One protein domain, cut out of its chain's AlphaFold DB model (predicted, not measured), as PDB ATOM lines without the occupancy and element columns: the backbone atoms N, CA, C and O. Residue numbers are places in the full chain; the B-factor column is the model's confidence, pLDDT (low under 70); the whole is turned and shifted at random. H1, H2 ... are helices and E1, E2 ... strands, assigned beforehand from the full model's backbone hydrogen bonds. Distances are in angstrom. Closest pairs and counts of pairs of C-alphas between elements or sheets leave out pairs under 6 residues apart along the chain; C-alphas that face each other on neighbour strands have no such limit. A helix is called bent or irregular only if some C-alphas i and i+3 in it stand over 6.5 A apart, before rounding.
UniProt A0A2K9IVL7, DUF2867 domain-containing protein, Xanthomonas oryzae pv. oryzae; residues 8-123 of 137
ATOM      1  N   VAL A   8      -1.630  22.888  32.756       51.16
ATOM      2  CA  VAL A   8      -1.336  24.328  32.951       51.16
ATOM      3  C   VAL A   8      -0.805  25.036  31.701       51.16
ATOM      4  O   VAL A   8      -0.659  26.255  31.700       51.16
ATOM      5  N   LYS A   9      -0.553  24.308  30.608       46.56
ATOM      6  CA  LYS A   9      -0.073  24.861  29.331       46.56
ATOM      7  C   LYS A   9      -1.041  25.861  28.665       46.56
ATOM      8  O   LYS A   9      -0.557  26.877  28.173       46.56
ATOM      9  N   PRO A  10      -2.377  25.661  28.668       49.53
ATOM     10  CA  PRO A  10      -3.306  26.684  28.180       49.53
ATOM     11  C   PRO A  10      -3.466  27.880  29.139       49.53
ATOM     12  O   PRO A  10      -4.005  28.902  28.724       49.53
ATOM     13  N   LEU A  11      -2.970  27.795  30.385       51.34
ATOM     14  CA  LEU A  11      -3.009  28.894  31.363       51.34
ATOM     15  C   LEU A  11      -1.913  29.954  31.160       51.34
ATOM     16  O   LEU A  11      -1.888  30.935  31.898       51.34
ATOM     17  N   GLY A  12      -1.002  29.775  30.198       49.59
ATOM     18  CA  GLY A  12       0.039  30.765  29.880       49.59
ATOM     19  C   GLY A  12       1.138  30.926  30.934       49.59
ATOM     20  O   GLY A  12       2.145  31.555  30.628       49.59
ATOM     21  N   LEU A  13       0.986  30.286  32.102       49.34
ATOM     22  CA  LEU A  13       1.894  30.363  33.243       49.34
ATOM     23  C   LEU A  13       3.321  30.017  32.822       49.34
ATOM     24  O   LEU A  13       3.647  28.851  32.585       49.34
ATOM     25  N   ARG A  14       4.190  31.032  32.755       50.22
ATOM     26  CA  ARG A  14       5.633  30.837  32.569       50.22
ATOM     27  C   ARG A  14       6.201  30.086  33.773       50.22
ATOM     28  O   ARG A  14       6.583  30.667  34.785       50.22
ATOM     29  N   THR A  15       6.254  28.762  33.678       45.41
ATOM     30  CA  THR A  15       6.878  27.918  34.695       45.41
ATOM     31  C   THR A  15       8.388  27.920  34.487       45.41
ATOM     32  O   THR A  15       8.880  27.308  33.539       45.41
ATOM     33  N   SER A  16       9.133  28.597  35.363       43.28
ATOM     34  CA  SER A  16      10.591  28.466  35.400       43.28
ATOM     35  C   SER A  16      10.996  27.107  35.991       43.28
ATOM     36  O   SER A  16      10.344  26.583  36.900       43.28
ATOM     37  N   HIS A  17      12.112  26.546  35.518       37.28
ATOM     38  CA  HIS A  17      12.733  25.348  36.106       37.28
ATOM     39  C   HIS A  17      13.267  25.577  37.533       37.28
ATOM     40  O   HIS A  17      13.604  24.618  38.220       37.28
ATOM     41  N   LEU A  18      13.308  26.828  37.999       42.12
ATOM     42  CA  LEU A  18      13.792  27.218  39.324       42.12
ATOM     43  C   LEU A  18      12.723  27.084  40.423       42.12
ATOM     44  O   LEU A  18      12.970  27.466  41.562       42.12
ATOM     45  N   GLY A  19      11.514  26.600  40.101       37.00
ATOM     46  CA  GLY A  19      10.403  26.500  41.062       37.00
ATOM     47  C   GLY A  19       9.873  27.859  41.543       37.00
ATOM     48  O   GLY A  19       8.983  27.920  42.385       37.00
ATOM     49  N   CYS A  20      10.401  28.948  40.986       44.75
ATOM     50  CA  CYS A  20      10.093  30.323  41.327       44.75
ATOM     51  C   CYS A  20       9.217  30.916  40.222       44.75
ATOM     52  O   CYS A  20       9.608  30.937  39.053       44.75
ATOM     53  N   GLN A  21       8.028  31.402  40.578       49.28
ATOM     54  CA  GLN A  21       7.082  32.018  39.638       49.28
ATOM     55  C   GLN A  21       7.542  33.404  39.150       49.28
ATOM     56  O   GLN A  21       6.771  34.102  38.510       49.28
ATOM     57  N   VAL A  22       8.776  33.832  39.441       53.78
ATOM     58  CA  VAL A  22       9.248  35.194  39.170       53.78
ATOM     59  C   VAL A  22       9.896  35.292  37.790       53.78
ATOM     60  O   VAL A  22      11.107  35.144  37.643       53.78
ATOM     61  N   SER A  23       9.085  35.575  36.769       54.28
ATOM     62  CA  SER A  23       9.554  35.803  35.392       54.28
ATOM     63  C   SER A  23      10.537  36.978  35.271       54.28
ATOM     64  O   SER A  23      11.383  36.950  34.384       54.28
ATOM     65  N   SER A  24      10.486  37.969  36.175       55.38
ATOM     66  CA  SER A  24      11.459  39.074  36.222       55.38
ATOM     67  C   SER A  24      12.889  38.602  36.448       55.38
ATOM     68  O   SER A  24      13.790  39.254  35.951       55.38
ATOM     69  N   LEU A  25      13.124  37.474  37.137       55.69
ATOM     70  CA  LEU A  25      14.479  36.942  37.353       55.69
ATOM     71  C   LEU A  25      15.099  36.332  36.088       55.69
ATOM     72  O   LEU A  25      16.288  36.020  36.076       55.69
ATOM     73  N   LEU A  26      14.294  36.150  35.041       59.91
ATOM     74  CA  LEU A  26      14.701  35.584  33.761       59.91
ATOM     75  C   LEU A  26      14.740  36.633  32.647       59.91
ATOM     76  O   LEU A  26      15.027  36.267  31.512       59.91
ATOM     77  N   ASP A  27      14.427  37.900  32.941       64.19
ATOM     78  CA  ASP A  27      14.449  38.971  31.948       64.19
ATOM     79  C   ASP A  27      15.882  39.515  31.785       64.19
ATOM     80  O   ASP A  27      16.389  40.205  32.678       64.19
ATOM     81  N   PRO A  28      16.568  39.221  30.662       60.88
ATOM     82  CA  PRO A  28      17.926  39.704  30.433       60.88
ATOM     83  C   PRO A  28      17.979  41.223  30.208       60.88
ATOM     84  O   PRO A  28      19.046  41.814  30.390       60.88
ATOM     85  N   SER A  29      16.846  41.847  29.856       64.88
ATOM     86  CA  SER A  29      16.709  43.270  29.524       64.88
ATOM     87  C   SER A  29      16.295  44.157  30.702       64.88
ATOM     88  O   SER A  29      16.068  45.352  30.524       64.88
ATOM     89  N   ALA A  30      16.200  43.595  31.911       67.31
ATOM     90  CA  ALA A  30      15.766  44.353  33.075       67.31
ATOM     91  C   ALA A  30      16.666  45.574  33.327       67.31
ATOM     92  O   ALA A  30      17.883  45.446  33.488       67.31
ATOM     93  N   ALA A  31      16.038  46.749  33.417       71.06
ATOM     94  CA  ALA A  31      16.710  48.025  33.654       71.06
ATOM     95  C   ALA A  31      17.407  48.095  35.025       71.06
ATOM     96  O   ALA A  31      18.345  48.867  35.202       71.06
ATOM     97  N   GLN A  32      16.960  47.292  35.996       73.94
ATOM     98  CA  GLN A  32      17.541  47.226  37.333       73.94
ATOM     99  C   GLN A  32      17.902  45.789  37.707       73.94
ATOM    100  O   GLN A  32      17.177  44.835  37.418       73.94
ATOM    101  N   ARG A  33      19.040  45.638  38.387       74.62
ATOM    102  CA  ARG A  33      19.519  44.355  38.907       74.62
ATOM    103  C   ARG A  33      19.913  44.499  40.371       74.62
ATOM    104  O   ARG A  33      20.773  45.310  40.711       74.62
ATOM    105  N   PHE A  34      19.329  43.668  41.223       70.62
ATOM    106  CA  PHE A  34      19.738  43.522  42.611       70.62
ATOM    107  C   PHE A  34      21.060  42.760  42.690       70.62
ATOM    108  O   PHE A  34      21.233  41.715  42.050       70.62
ATOM    109  N   ALA A  35      22.005  43.317  43.449       68.94
ATOM    110  CA  ALA A  35      23.383  42.831  43.558       68.94
ATOM    111  C   ALA A  35      24.099  42.655  42.198       68.94
ATOM    112  O   ALA A  35      24.942  41.775  42.051       68.94
ATOM    113  N   GLY A  36      23.689  43.394  41.156       65.38
ATOM    114  CA  GLY A  36      24.199  43.224  39.785       65.38
ATOM    115  C   GLY A  36      23.851  41.883  39.115       65.38
ATOM    116  O   GLY A  36      24.185  41.672  37.949       65.38
ATOM    117  N   ARG A  37      23.150  40.985  39.817       66.44
ATOM    118  CA  ARG A  37      22.950  39.587  39.413       66.44
ATOM    119  C   ARG A  37      21.496  39.245  39.130       66.44
ATOM    120  O   ARG A  37      21.223  38.523  38.176       66.44
ATOM    121  N   PHE A  38      20.574  39.726  39.956       69.19
ATOM    122  CA  PHE A  38      19.175  39.312  39.907       69.19
ATOM    123  C   PHE A  38      18.317  40.431  39.323       69.19
ATOM    124  O   PHE A  38      18.263  41.502  39.921       69.19
ATOM    125  N   PRO A  39      17.659  40.234  38.173       69.25
ATOM    126  CA  PRO A  39      16.851  41.285  37.577       69.25
ATOM    127  C   PRO A  39      15.613  41.579  38.435       69.25
ATOM    128  O   PRO A  39      14.851  40.676  38.791       69.25
ATOM    129  N   VAL A  40      15.445  42.851  38.800       80.69
ATOM    130  CA  VAL A  40      14.371  43.340  39.678       80.69
ATOM    131  C   VAL A  40      13.587  44.446  38.987       80.69
ATOM    132  O   VAL A  40      14.115  45.158  38.136       80.69
ATOM    133  N   LEU A  41      12.318  44.603  39.363       80.88
ATOM    134  CA  LEU A  41      11.484  45.680  38.837       80.88
ATOM    135  C   LEU A  41      11.873  47.027  39.455       80.88
ATOM    136  O   LEU A  41      11.917  48.037  38.761       80.88
ATOM    137  N   ALA A  42      12.112  47.029  40.763       81.50
ATOM    138  CA  ALA A  42      12.569  48.191  41.505       81.50
ATOM    139  C   ALA A  42      13.338  47.737  42.746       81.50
ATOM    140  O   ALA A  42      13.051  46.678  43.311       81.50
ATOM    141  N   GLN A  43      14.272  48.561  43.201       83.69
ATOM    142  CA  GLN A  43      14.903  48.407  44.505       83.69
ATOM    143  C   GLN A  43      15.024  49.756  45.201       83.69
ATOM    144  O   GLN A  43      15.210  50.784  44.556       83.69
ATOM    145  N   ARG A  44      14.913  49.743  46.526       83.25
ATOM    146  CA  ARG A  44      15.122  50.910  47.377       83.25
ATOM    147  C   ARG A  44      15.909  50.488  48.603       83.25
ATOM    148  O   ARG A  44      15.511  49.565  49.308       83.25
ATOM    149  N   SER A  45      16.992  51.195  48.877       81.75
ATOM    150  CA  SER A  45      17.736  51.096  50.129       81.75
ATOM    151  C   SER A  45      17.773  52.461  50.791       81.75
ATOM    152  O   SER A  45      17.935  53.464  50.100       81.75
ATOM    153  N   ASP A  46      17.617  52.492  52.107       79.94
ATOM    154  CA  ASP A  46      17.807  53.720  52.874       79.94
ATOM    155  C   ASP A  46      19.298  54.084  52.990       79.94
ATOM    156  O   ASP A  46      20.159  53.206  52.861       79.94
ATOM    157  N   ALA A  47      19.601  55.358  53.253       72.69
ATOM    158  CA  ALA A  47      20.965  55.871  53.406       72.69
ATOM    159  C   ALA A  47      21.722  55.139  54.526       72.69
ATOM    160  O   ALA A  47      22.874  54.744  54.351       72.69
ATOM    161  N   ASP A  48      21.018  54.836  55.618       72.88
ATOM    162  CA  ASP A  48      21.563  54.110  56.769       72.88
ATOM    163  C   ASP A  48      21.664  52.593  56.532       72.88
ATOM    164  O   ASP A  48      22.131  51.848  57.392       72.88
ATOM    165  N   ARG A  49      21.206  52.097  55.368       68.94
ATOM    166  CA  ARG A  49      21.167  50.672  54.975       68.94
ATOM    167  C   ARG A  49      20.423  49.747  55.947       68.94
ATOM    168  O   ARG A  49      20.494  48.527  55.821       68.94
ATOM    169  N   LEU A  50      19.660  50.313  56.878       78.50
ATOM    170  CA  LEU A  50      18.837  49.576  57.839       78.50
ATOM    171  C   LEU A  50      17.544  49.042  57.220       78.50
ATOM    172  O   LEU A  50      16.909  48.157  57.793       78.50
ATOM    173  N   HIS A  51      17.163  49.567  56.056       82.69
ATOM    174  CA  HIS A  51      15.996  49.129  55.315       82.69
ATOM    175  C   HIS A  51      16.337  48.918  53.843       82.69
ATOM    176  O   HIS A  51      16.838  49.823  53.169       82.69
ATOM    177  N   VAL A  52      16.035  47.726  53.336       85.31
ATOM    178  CA  VAL A  52      16.200  47.364  51.927       85.31
ATOM    179  C   VAL A  52      14.916  46.721  51.444       85.31
ATOM    180  O   VAL A  52      14.442  45.755  52.031       85.31
ATOM    181  N   GLN A  53      14.364  47.229  50.353       85.81
ATOM    182  CA  GLN A  53      13.186  46.678  49.709       85.81
ATOM    183  C   GLN A  53      13.477  46.406  48.244       85.81
ATOM    184  O   GLN A  53      13.984  47.260  47.520       85.81
ATOM    185  N   ILE A  54      13.097  45.217  47.798       86.12
ATOM    186  CA  ILE A  54      13.119  44.830  46.396       86.12
ATOM    187  C   ILE A  54      11.704  44.515  45.938       86.12
ATOM    188  O   ILE A  54      10.908  43.927  46.672       86.12
ATOM    189  N   VAL A  55      11.394  44.897  44.706       84.12
ATOM    190  CA  VAL A  55      10.141  44.572  44.033       84.12
ATOM    191  C   VAL A  55      10.459  43.713  42.823       84.12
ATOM    192  O   VAL A  55      11.263  44.065  41.963       84.12
ATOM    193  N   LEU A  56       9.790  42.575  42.761       84.19
ATOM    194  CA  LEU A  56       9.871  41.579  41.711       84.19
ATOM    195  C   LEU A  56       8.547  41.543  40.953       84.19
ATOM    196  O   LEU A  56       7.471  41.715  41.535       84.19
ATOM    197  N   SER A  57       8.612  41.277  39.652       76.00
ATOM    198  CA  SER A  57       7.428  41.103  38.815       76.00
ATOM    199  C   SER A  57       7.378  39.729  38.158       76.00
ATOM    200  O   SER A  57       8.385  39.059  37.929       76.00
ATOM    201  N   ALA A  58       6.164  39.292  37.854       71.00
ATOM    202  CA  ALA A  58       5.936  38.110  37.042       71.00
ATOM    203  C   ALA A  58       4.645  38.255  36.249       71.00
ATOM    204  O   ALA A  58       3.665  37.551  36.479       71.00
ATOM    205  N   ASP A  59       4.622  39.233  35.350       69.56
ATOM    206  CA  ASP A  59       3.448  39.437  34.514       69.56
ATOM    207  C   ASP A  59       3.254  38.248  33.573       69.56
ATOM    208  O   ASP A  59       4.169  37.826  32.864       69.56
ATOM    209  N   ASP A  60       2.032  37.730  33.578       67.44
ATOM    210  CA  ASP A  60       1.554  36.708  32.664       67.44
ATOM    211  C   ASP A  60       0.394  37.276  31.830       67.44
ATOM    212  O   ASP A  60      -0.119  38.375  32.067       67.44
ATOM    213  N   LYS A  61      -0.070  36.516  30.841       67.69
ATOM    214  CA  LYS A  61      -1.184  36.879  29.965       67.69
ATOM    215  C   LYS A  61      -2.460  37.205  30.749       67.69
ATOM    216  O   LYS A  61      -3.229  38.077  30.343       67.69
ATOM    217  N   HIS A  62      -2.688  36.522  31.870       69.12
ATOM    218  CA  HIS A  62      -3.934  36.616  32.639       69.12
ATOM    219  C   HIS A  62      -3.817  37.455  33.918       69.12
ATOM    220  O   HIS A  62      -4.833  37.905  34.455       69.12
ATOM    221  N   LEU A  63      -2.595  37.681  34.403       75.19
ATOM    222  CA  LEU A  63      -2.329  38.192  35.742       75.19
ATOM    223  C   LEU A  63      -1.131  39.134  35.714       75.19
ATOM    224  O   LEU A  63      -0.120  38.840  35.084       75.19
ATOM    225  N   ARG A  64      -1.225  40.240  36.445       76.56
ATOM    226  CA  ARG A  64      -0.064  41.042  36.808       76.56
ATOM    227  C   ARG A  64       0.356  40.679  38.215       76.56
ATOM    228  O   ARG A  64      -0.401  40.920  39.154       76.56
ATOM    229  N   PHE A  65       1.533  40.089  38.349       78.69
ATOM    230  CA  PHE A  65       2.059  39.646  39.632       78.69
ATOM    231  C   PHE A  65       3.170  40.581  40.084       78.69
ATOM    232  O   PHE A  65       4.116  40.858  39.337       78.69
ATOM    233  N   ARG A  66       3.071  41.065  41.317       83.50
ATOM    234  CA  ARG A  66       4.109  41.834  41.994       83.50
ATOM    235  C   ARG A  66       4.379  41.171  43.333       83.50
ATOM    236  O   ARG A  66       3.450  40.936  44.097       83.50
ATOM    237  N   SER A  67       5.638  40.886  43.628       83.25
ATOM    238  CA  SER A  67       6.053  40.473  44.965       83.25
ATOM    239  C   SER A  67       7.121  41.426  45.449       83.25
ATOM    240  O   SER A  67       8.090  41.665  44.737       83.25
ATOM    241  N   SER A  68       6.962  41.961  46.648       85.75
ATOM    242  CA  SER A  68       8.012  42.706  47.319       85.75
ATOM    243  C   SER A  68       8.579  41.889  48.467       85.75
ATOM    244  O   SER A  68       7.875  41.112  49.117       85.75
ATOM    245  N   VAL A  69       9.875  42.051  48.683       86.31
ATOM    246  CA  VAL A  69      10.576  41.547  49.858       86.31
ATOM    247  C   VAL A  69      11.287  42.742  50.467       86.31
ATOM    248  O   VAL A  69      12.042  43.428  49.781       86.31
ATOM    249  N   ALA A  70      10.995  43.023  51.728       86.12
ATOM    250  CA  ALA A  70      11.599  44.088  52.500       86.12
ATOM    251  C   ALA A  70      12.316  43.493  53.707       86.12
ATOM    252  O   ALA A  70      11.801  42.596  54.371       86.12
ATOM    253  N   LEU A  71      13.507  44.004  53.970       86.19
ATOM    254  CA  LEU A  71      14.314  43.684  55.126       86.19
ATOM    255  C   LEU A  71      14.475  44.960  55.941       86.19
ATOM    256  O   LEU A  71      14.917  45.978  55.405       86.19
ATOM    257  N   ARG A  72      14.129  44.901  57.223       86.62
ATOM    258  CA  ARG A  72      14.276  46.011  58.158       86.62
ATOM    259  C   ARG A  72      15.021  45.543  59.392       86.62
ATOM    260  O   ARG A  72      14.607  44.587  60.036       86.62
ATOM    261  N   ARG A  73      16.095  46.228  59.766       83.44
ATOM    262  CA  ARG A  73      16.744  45.999  61.058       83.44
ATOM    263  C   ARG A  73      15.947  46.725  62.143       83.44
ATOM    264  O   ARG A  73      15.758  47.935  62.054       83.44
ATOM    265  N   VAL A  74      15.445  45.982  63.128       84.00
ATOM    266  CA  VAL A  74      14.568  46.513  64.196       84.00
ATOM    267  C   VAL A  74      15.308  46.623  65.532       84.00
ATOM    268  O   VAL A  74      14.891  47.372  66.408       84.00
ATOM    269  N   GLY A  75      16.457  45.955  65.660       79.88
ATOM    270  CA  GLY A  75      17.323  46.038  66.829       79.88
ATOM    271  C   GLY A  75      18.764  45.654  66.508       79.88
ATOM    272  O   GLY A  75      19.151  45.479  65.351       79.88
ATOM    273  N   THR A  76      19.584  45.493  67.544       76.25
ATOM    274  CA  THR A  76      21.006  45.154  67.384       76.25
ATOM    275  C   THR A  76      21.194  43.778  66.739       76.25
ATOM    276  O   THR A  76      22.110  43.614  65.935       76.25
ATOM    277  N   HIS A  77      20.290  42.832  67.006       78.06
ATOM    278  CA  HIS A  77      20.343  41.465  66.471       78.06
ATOM    279  C   HIS A  77      19.049  41.024  65.771       78.06
ATOM    280  O   HIS A  77      18.994  39.913  65.253       78.06
ATOM    281  N   ASP A  78      18.043  41.901  65.697       81.00
ATOM    282  CA  ASP A  78      16.735  41.561  65.139       81.00
ATOM    283  C   ASP A  78      16.549  42.142  63.744       81.00
ATOM    284  O   ASP A  78      16.743  43.342  63.496       81.00
ATOM    285  N   ILE A  79      16.122  41.271  62.834       84.00
ATOM    286  CA  ILE A  79      15.808  41.607  61.456       84.00
ATOM    287  C   ILE A  79      14.374  41.175  61.173       84.00
ATOM    288  O   ILE A  79      14.020  40.004  61.293       84.00
ATOM    289  N   GLU A  80      13.552  42.130  60.765       85.44
ATOM    290  CA  GLU A  80      12.218  41.885  60.249       85.44
ATOM    291  C   GLU A  80      12.298  41.658  58.740       85.44
ATOM    292  O   GLU A  80      12.799  42.496  57.983       85.44
ATOM    293  N   LEU A  81      11.802  40.502  58.305       83.75
ATOM    294  CA  LEU A  81      11.656  40.155  56.900       83.75
ATOM    295  C   LEU A  81      10.173  40.181  56.538       83.75
ATOM    296  O   LEU A  81       9.402  39.319  56.960       83.75
ATOM    297  N   THR A  82       9.798  41.133  55.695       84.94
ATOM    298  CA  THR A  82       8.429  41.303  55.214       84.94
ATOM    299  C   THR A  82       8.350  40.886  53.757       84.94
ATOM    300  O   THR A  82       9.066  41.407  52.905       84.94
ATOM    301  N   MET A  83       7.444  39.966  53.444       85.00
ATOM    302  CA  MET A  83       7.118  39.600  52.070       85.00
ATOM    303  C   MET A  83       5.676  40.002  51.791       85.00
ATOM    304  O   MET A  83       4.776  39.611  52.529       85.00
ATOM    305  N   ALA A  84       5.454  40.760  50.722       83.19
ATOM    306  CA  ALA A  84       4.115  41.075  50.246       83.19
ATOM    307  C   ALA A  84       3.955  40.600  48.807       83.19
ATOM    308  O   ALA A  84       4.875  40.683  47.993       83.19
ATOM    309  N   THR A  85       2.770  40.105  48.480       80.38
ATOM    310  CA  THR A  85       2.443  39.651  47.134       80.38
ATOM    311  C   THR A  85       1.114  40.255  46.723       80.38
ATOM    312  O   THR A  85       0.101  40.057  47.385       80.38
ATOM    313  N   GLN A  86       1.119  40.996  45.619       82.75
ATOM    314  CA  GLN A  86      -0.066  41.579  45.016       82.75
ATOM    315  C   GLN A  86      -0.274  40.986  43.627       82.75
ATOM    316  O   GLN A  86       0.628  40.977  42.784       82.75
ATOM    317  N   VAL A  87      -1.496  40.525  43.370       78.69
ATOM    318  CA  VAL A  87      -1.895  40.010  42.064       78.69
ATOM    319  C   VAL A  87      -3.089  40.803  41.555       78.69
ATOM    320  O   VAL A  87      -4.128  40.862  42.203       78.69
ATOM    321  N   SER A  88      -2.957  41.385  40.367       79.94
ATOM    322  CA  SER A  88      -4.064  42.016  39.650       79.94
ATOM    323  C   SER A  88      -4.497  41.144  38.472       79.94
ATOM    324  O   SER A  88      -3.693  40.803  37.604       79.94
ATOM    325  N   CYS A  89      -5.774  40.766  38.430       79.56
ATOM    326  CA  CYS A  89      -6.320  39.927  37.364       79.56
ATOM    327  C   CYS A  89      -6.737  40.775  36.160       79.56
ATOM    328  O   CYS A  89      -7.613  41.629  36.280       79.56
ATOM    329  N   ARG A  90      -6.162  40.504  34.983       77.00
ATOM    330  CA  ARG A  90      -6.483  41.234  33.741       77.00
ATOM    331  C   ARG A  90      -7.768  40.759  33.065       77.00
ATOM    332  O   ARG A  90      -8.349  41.500  32.284       77.00
ATOM    333  N   ASN A  91      -8.207  39.532  33.335       75.31
ATOM    334  CA  ASN A  91      -9.410  38.948  32.744       75.31
ATOM    335  C   ASN A  91     -10.179  38.099  33.762       75.31
ATOM    336  O   ASN A  91      -9.688  37.802  34.853       75.31
ATOM    337  N   TRP A  92     -11.409  37.723  33.403       72.81
ATOM    338  CA  TRP A  92     -12.261  36.894  34.255       72.81
ATOM    339  C   TRP A  92     -11.621  35.533  34.554       72.81
ATOM    340  O   TRP A  92     -11.641  35.094  35.700       72.81
ATOM    341  N   PHE A  93     -10.945  34.923  33.582       70.19
ATOM    342  CA  PHE A  93     -10.212  33.679  33.810       70.19
ATOM    343  C   PHE A  93      -9.173  33.808  34.939       70.19
ATOM    344  O   PHE A  93      -9.141  32.987  35.853       70.19
ATOM    345  N   GLY A  94      -8.396  34.895  34.944       67.62
ATOM    346  CA  GLY A  94      -7.464  35.220  36.023       67.62
ATOM    347  C   GLY A  94      -8.158  35.391  37.377       67.62
ATOM    348  O   GLY A  94      -7.630  34.925  38.382       67.62
ATOM    349  N   ARG A  95      -9.362  35.985  37.408       74.69
ATOM    350  CA  ARG A  95     -10.157  36.139  38.641       74.69
ATOM    351  C   ARG A  95     -10.615  34.798  39.214       74.69
ATOM    352  O   ARG A  95     -10.472  34.596  40.412       74.69
ATOM    353  N   VAL A  96     -11.122  33.887  38.380       71.88
ATOM    354  CA  VAL A  96     -11.546  32.543  38.825       71.88
ATOM    355  C   VAL A  96     -10.345  31.743  39.323       71.88
ATOM    356  O   VAL A  96     -10.378  31.193  40.419       71.88
ATOM    357  N   TYR A  97      -9.249  31.750  38.564       68.94
ATOM    358  CA  TYR A  97      -8.001  31.095  38.949       68.94
ATOM    359  C   TYR A  97      -7.465  31.611  40.292       68.94
ATOM    360  O   TYR A  97      -7.138  30.818  41.178       68.94
ATOM    361  N   MET A  98      -7.414  32.935  40.468       72.62
ATOM    362  CA  MET A  98      -6.972  33.531  41.726       72.62
ATOM    363  C   MET A  98      -7.932  33.223  42.867       72.62
ATOM    364  O   MET A  98      -7.452  32.890  43.939       72.62
ATOM    365  N   ALA A  99      -9.250  33.235  42.660       76.38
ATOM    366  CA  ALA A  99     -10.202  32.847  43.703       76.38
ATOM    367  C   ALA A  99      -9.960  31.411  44.204       76.38
ATOM    368  O   ALA A  99      -9.961  31.175  45.410       76.38
ATOM    369  N   CYS A 100      -9.668  30.470  43.300       74.69
ATOM    370  CA  CYS A 100      -9.370  29.085  43.670       74.69
ATOM    371  C   CYS A 100      -8.034  28.934  44.417       74.69
ATOM    372  O   CYS A 100      -7.917  28.101  45.313       74.69
ATOM    373  N   ILE A 101      -7.013  29.711  44.050       70.94
ATOM    374  CA  ILE A 101      -5.642  29.524  44.556       70.94
ATOM    375  C   ILE A 101      -5.305  30.453  45.720       70.94
ATOM    376  O   ILE A 101      -4.428  30.120  46.512       70.94
ATOM    377  N   HIS A 102      -6.002  31.578  45.873       72.38
ATOM    378  CA  HIS A 102      -5.715  32.600  46.880       72.38
ATOM    379  C   HIS A 102      -5.620  32.009  48.290       72.38
ATOM    380  O   HIS A 102      -4.662  32.285  49.010       72.38
ATOM    381  N   HIS A 103      -6.557  31.127  48.649       72.94
ATOM    382  CA  HIS A 103      -6.558  30.463  49.950       72.94
ATOM    383  C   HIS A 103      -5.311  29.589  50.156       72.94
ATOM    384  O   HIS A 103      -4.594  29.741  51.144       72.94
ATOM    385  N   ALA A 104      -4.998  28.722  49.189       69.62
ATOM    386  CA  ALA A 104      -3.827  27.854  49.264       69.62
ATOM    387  C   ALA A 104      -2.510  28.650  49.251       69.62
ATOM    388  O   ALA A 104      -1.562  28.328  49.968       69.62
ATOM    389  N   HIS A 105      -2.452  29.720  48.458       71.06
ATOM    390  CA  HIS A 105      -1.276  30.567  48.339       71.06
ATOM    391  C   HIS A 105      -0.973  31.306  49.643       71.06
ATOM    392  O   HIS A 105       0.160  31.261  50.121       71.06
ATOM    393  N   HIS A 106      -1.984  31.943  50.236       71.75
ATOM    394  CA  HIS A 106      -1.822  32.698  51.473       71.75
ATOM    395  C   HIS A 106      -1.521  31.783  52.667       71.75
ATOM    396  O   HIS A 106      -0.688  32.116  53.504       71.75
ATOM    397  N   HIS A 107      -2.167  30.616  52.744       71.62
ATOM    398  CA  HIS A 107      -2.042  29.752  53.917       71.62
ATOM    399  C   HIS A 107      -0.845  28.792  53.862       71.62
ATOM    400  O   HIS A 107      -0.275  28.470  54.902       71.62
ATOM    401  N   TYR A 108      -0.420  28.362  52.670       69.44
ATOM    402  CA  TYR A 108       0.631  27.345  52.535       69.44
ATOM    403  C   TYR A 108       1.860  27.843  51.781       69.44
ATOM    404  O   TYR A 108       2.981  27.669  52.260       69.44
ATOM    405  N   ILE A 109       1.684  28.472  50.616       70.56
ATOM    406  CA  ILE A 109       2.814  28.803  49.734       70.56
ATOM    407  C   ILE A 109       3.650  29.942  50.324       70.56
ATOM    408  O   ILE A 109       4.859  29.774  50.490       70.56
ATOM    409  N   MET A 110       3.024  31.064  50.697       71.31
ATOM    410  CA  MET A 110       3.738  32.213  51.264       71.31
ATOM    411  C   MET A 110       4.503  31.868  52.550       71.31
ATOM    412  O   MET A 110       5.707  32.133  52.591       71.31
ATOM    413  N   PRO A 111       3.894  31.229  53.572       74.88
ATOM    414  CA  PRO A 111       4.615  30.884  54.796       74.88
ATOM    415  C   PRO A 111       5.765  29.913  54.543       74.88
ATOM    416  O   PRO A 111       6.817  30.025  55.166       74.88
ATOM    417  N   THR A 112       5.597  28.967  53.616       74.75
ATOM    418  CA  THR A 112       6.652  28.004  53.269       74.75
ATOM    419  C   THR A 112       7.818  28.687  52.562       74.75
ATOM    420  O   THR A 112       8.969  28.445  52.917       74.75
ATOM    421  N   MET A 113       7.543  29.579  51.604       73.62
ATOM    422  CA  MET A 113       8.583  30.359  50.927       73.62
ATOM    423  C   MET A 113       9.321  31.280  51.898       73.62
ATOM    424  O   MET A 113      10.548  31.340  51.857       73.62
ATOM    425  N   LEU A 114       8.595  31.941  52.803       77.62
ATOM    426  CA  LEU A 114       9.190  32.808  53.814       77.62
ATOM    427  C   LEU A 114      10.075  32.009  54.780       77.62
ATOM    428  O   LEU A 114      11.225  32.380  54.993       77.62
ATOM    429  N   ARG A 115       9.595  30.869  55.295       77.94
ATOM    430  CA  ARG A 115      10.402  29.971  56.143       77.94
ATOM    431  C   ARG A 115      11.643  29.459  55.422       77.94
ATOM    432  O   ARG A 115      12.711  29.426  56.021       77.94
ATOM    433  N   ALA A 116      11.529  29.092  54.148       75.25
ATOM    434  CA  ALA A 116      12.675  28.661  53.355       75.25
ATOM    435  C   ALA A 116      13.687  29.801  53.141       75.25
ATOM    436  O   ALA A 116      14.893  29.566  53.206       75.25
ATOM    437  N   ALA A 117      13.215  31.032  52.919       76.56
ATOM    438  CA  ALA A 117      14.072  32.209  52.789       76.56
ATOM    439  C   ALA A 117      14.813  32.510  54.099       76.56
ATOM    440  O   ALA A 117      16.034  32.633  54.083       76.56
ATOM    441  N   VAL A 118      14.101  32.535  55.230       78.50
ATOM    442  CA  VAL A 118      14.698  32.700  56.566       78.50
ATOM    443  C   VAL A 118      15.689  31.577  56.857       78.50
ATOM    444  O   VAL A 118      16.815  31.845  57.254       78.50
ATOM    445  N   GLY A 119      15.314  30.326  56.587       77.62
ATOM    446  CA  GLY A 119      16.192  29.172  56.757       77.62
ATOM    447  C   GLY A 119      17.488  29.314  55.964       77.62
ATOM    448  O   GLY A 119      18.556  29.056  56.511       77.62
ATOM    449  N   ARG A 120      17.422  29.798  54.716       74.75
ATOM    450  CA  ARG A 120      18.630  30.101  53.941       74.75
ATOM    451  C   ARG A 120      19.443  31.233  54.537       74.75
ATOM    452  O   ARG A 120      20.650  31.090  54.563       74.75
ATOM    453  N   VAL A 121      18.830  32.318  55.006       72.12
ATOM    454  CA  VAL A 121      19.565  33.423  55.650       72.12
ATOM    455  C   VAL A 121      20.302  32.926  56.896       72.12
ATOM    456  O   VAL A 121      21.465  33.256  57.075       72.12
ATOM    457  N   LEU A 122      19.664  32.077  57.704       74.75
ATOM    458  CA  LEU A 122      20.255  31.511  58.920       74.75
ATOM    459  C   LEU A 122      21.360  30.476  58.650       74.75
ATOM    460  O   LEU A 122      22.273  30.352  59.455       74.75
ATOM    461  N   HIS A 123      21.275  29.729  57.543       68.19
ATOM    462  CA  HIS A 123      22.284  28.738  57.128       68.19
ATOM    463  C   HIS A 123      23.303  29.293  56.126       68.19
ATOM    464  O   HIS A 123      24.177  28.563  55.665       68.19
TER     465      HIS A 123
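Overview. This is residues 8 to 123 of the 137 residues of the protein "DUF2867 domain-containing protein" of Xanthomonas oryzae pv. oryzae (UniProt A0A2K9IVL7). A four-stranded antiparallel sheet, E3 E4 E5 E6, has the long bent helix H2 on one face, along its E6 side. The small hairpin E1 and E2 and the short helix H1 sit by E3 and E4. The printed part has 116 residues, with two named helices and six named strands in the order H1 E1 E2 E3 E4 E5 E6 H2, class mixed. It is compact, with a radius of gyration of the C-alphas of 15.5 A and spans of 48 by 33 by 23 A.

Arrangement. E3, residues 42 to 45, E4, 51 to 57, E5, 63 to 73, and E6, 79 to 89, form a meander, each strand the antiparallel neighbour of the one before. N 44 and O 53 of E3 and E4 are within hydrogen-bond range at 2.8 A, N 54 and O 69 of E4 and E5 at 2.9 A, N 68 and O 84 of E5 and E6 at 2.8 A. H2, residues 92 to 123, was assigned as one helix by its hydrogen bonds but is bent: C-alphas 100 and 103 are 7.0 A apart. Its arms H2a, 92 to 100, and H2b, 103 to 123, stand at a steep tilt of 69 degrees, only just short of about perpendicular. H2b is irregular, C-alphas 107 and 110 being 6.8 A apart. H2b lies over E6, slantwise at 34 degrees on the local plane; their closest C-alphas, Met 83 and Leu 114, are 7.3 A apart. The closest C-alphas of E6 and H2a, Cys 89 and Arg 95, are 5.5 A apart. E1, 32 to 34, and E2, 38 to 40, form a hairpin with N 34 and O 38 at 2.7 A. E2 runs on into E3 at 100 degrees. H1, 23 to 26, only grazes the larger sheet. Every O i to N i+4 pair is within range in H2a, 15 of 17 in H2b; H1 is too short for one.

Along the chain. H1 begins at C-alpha 23 (9.554, 35.803, 35.392). E5 and E6 measure 32.6 A and 32.8 A, H2b 29.8 A, ending at C-alpha 123 (22.284, 28.738, 57.128).

Size, cuts and confidence. The C-alphas farthest apart, Pro 10 and Thr 76, are 49.7 A apart. The printed part has no cut, and its links are tight. Residues 8 to 22 hold no named element; pLDDT is under 70 in 38 residues, among them 8 to 30.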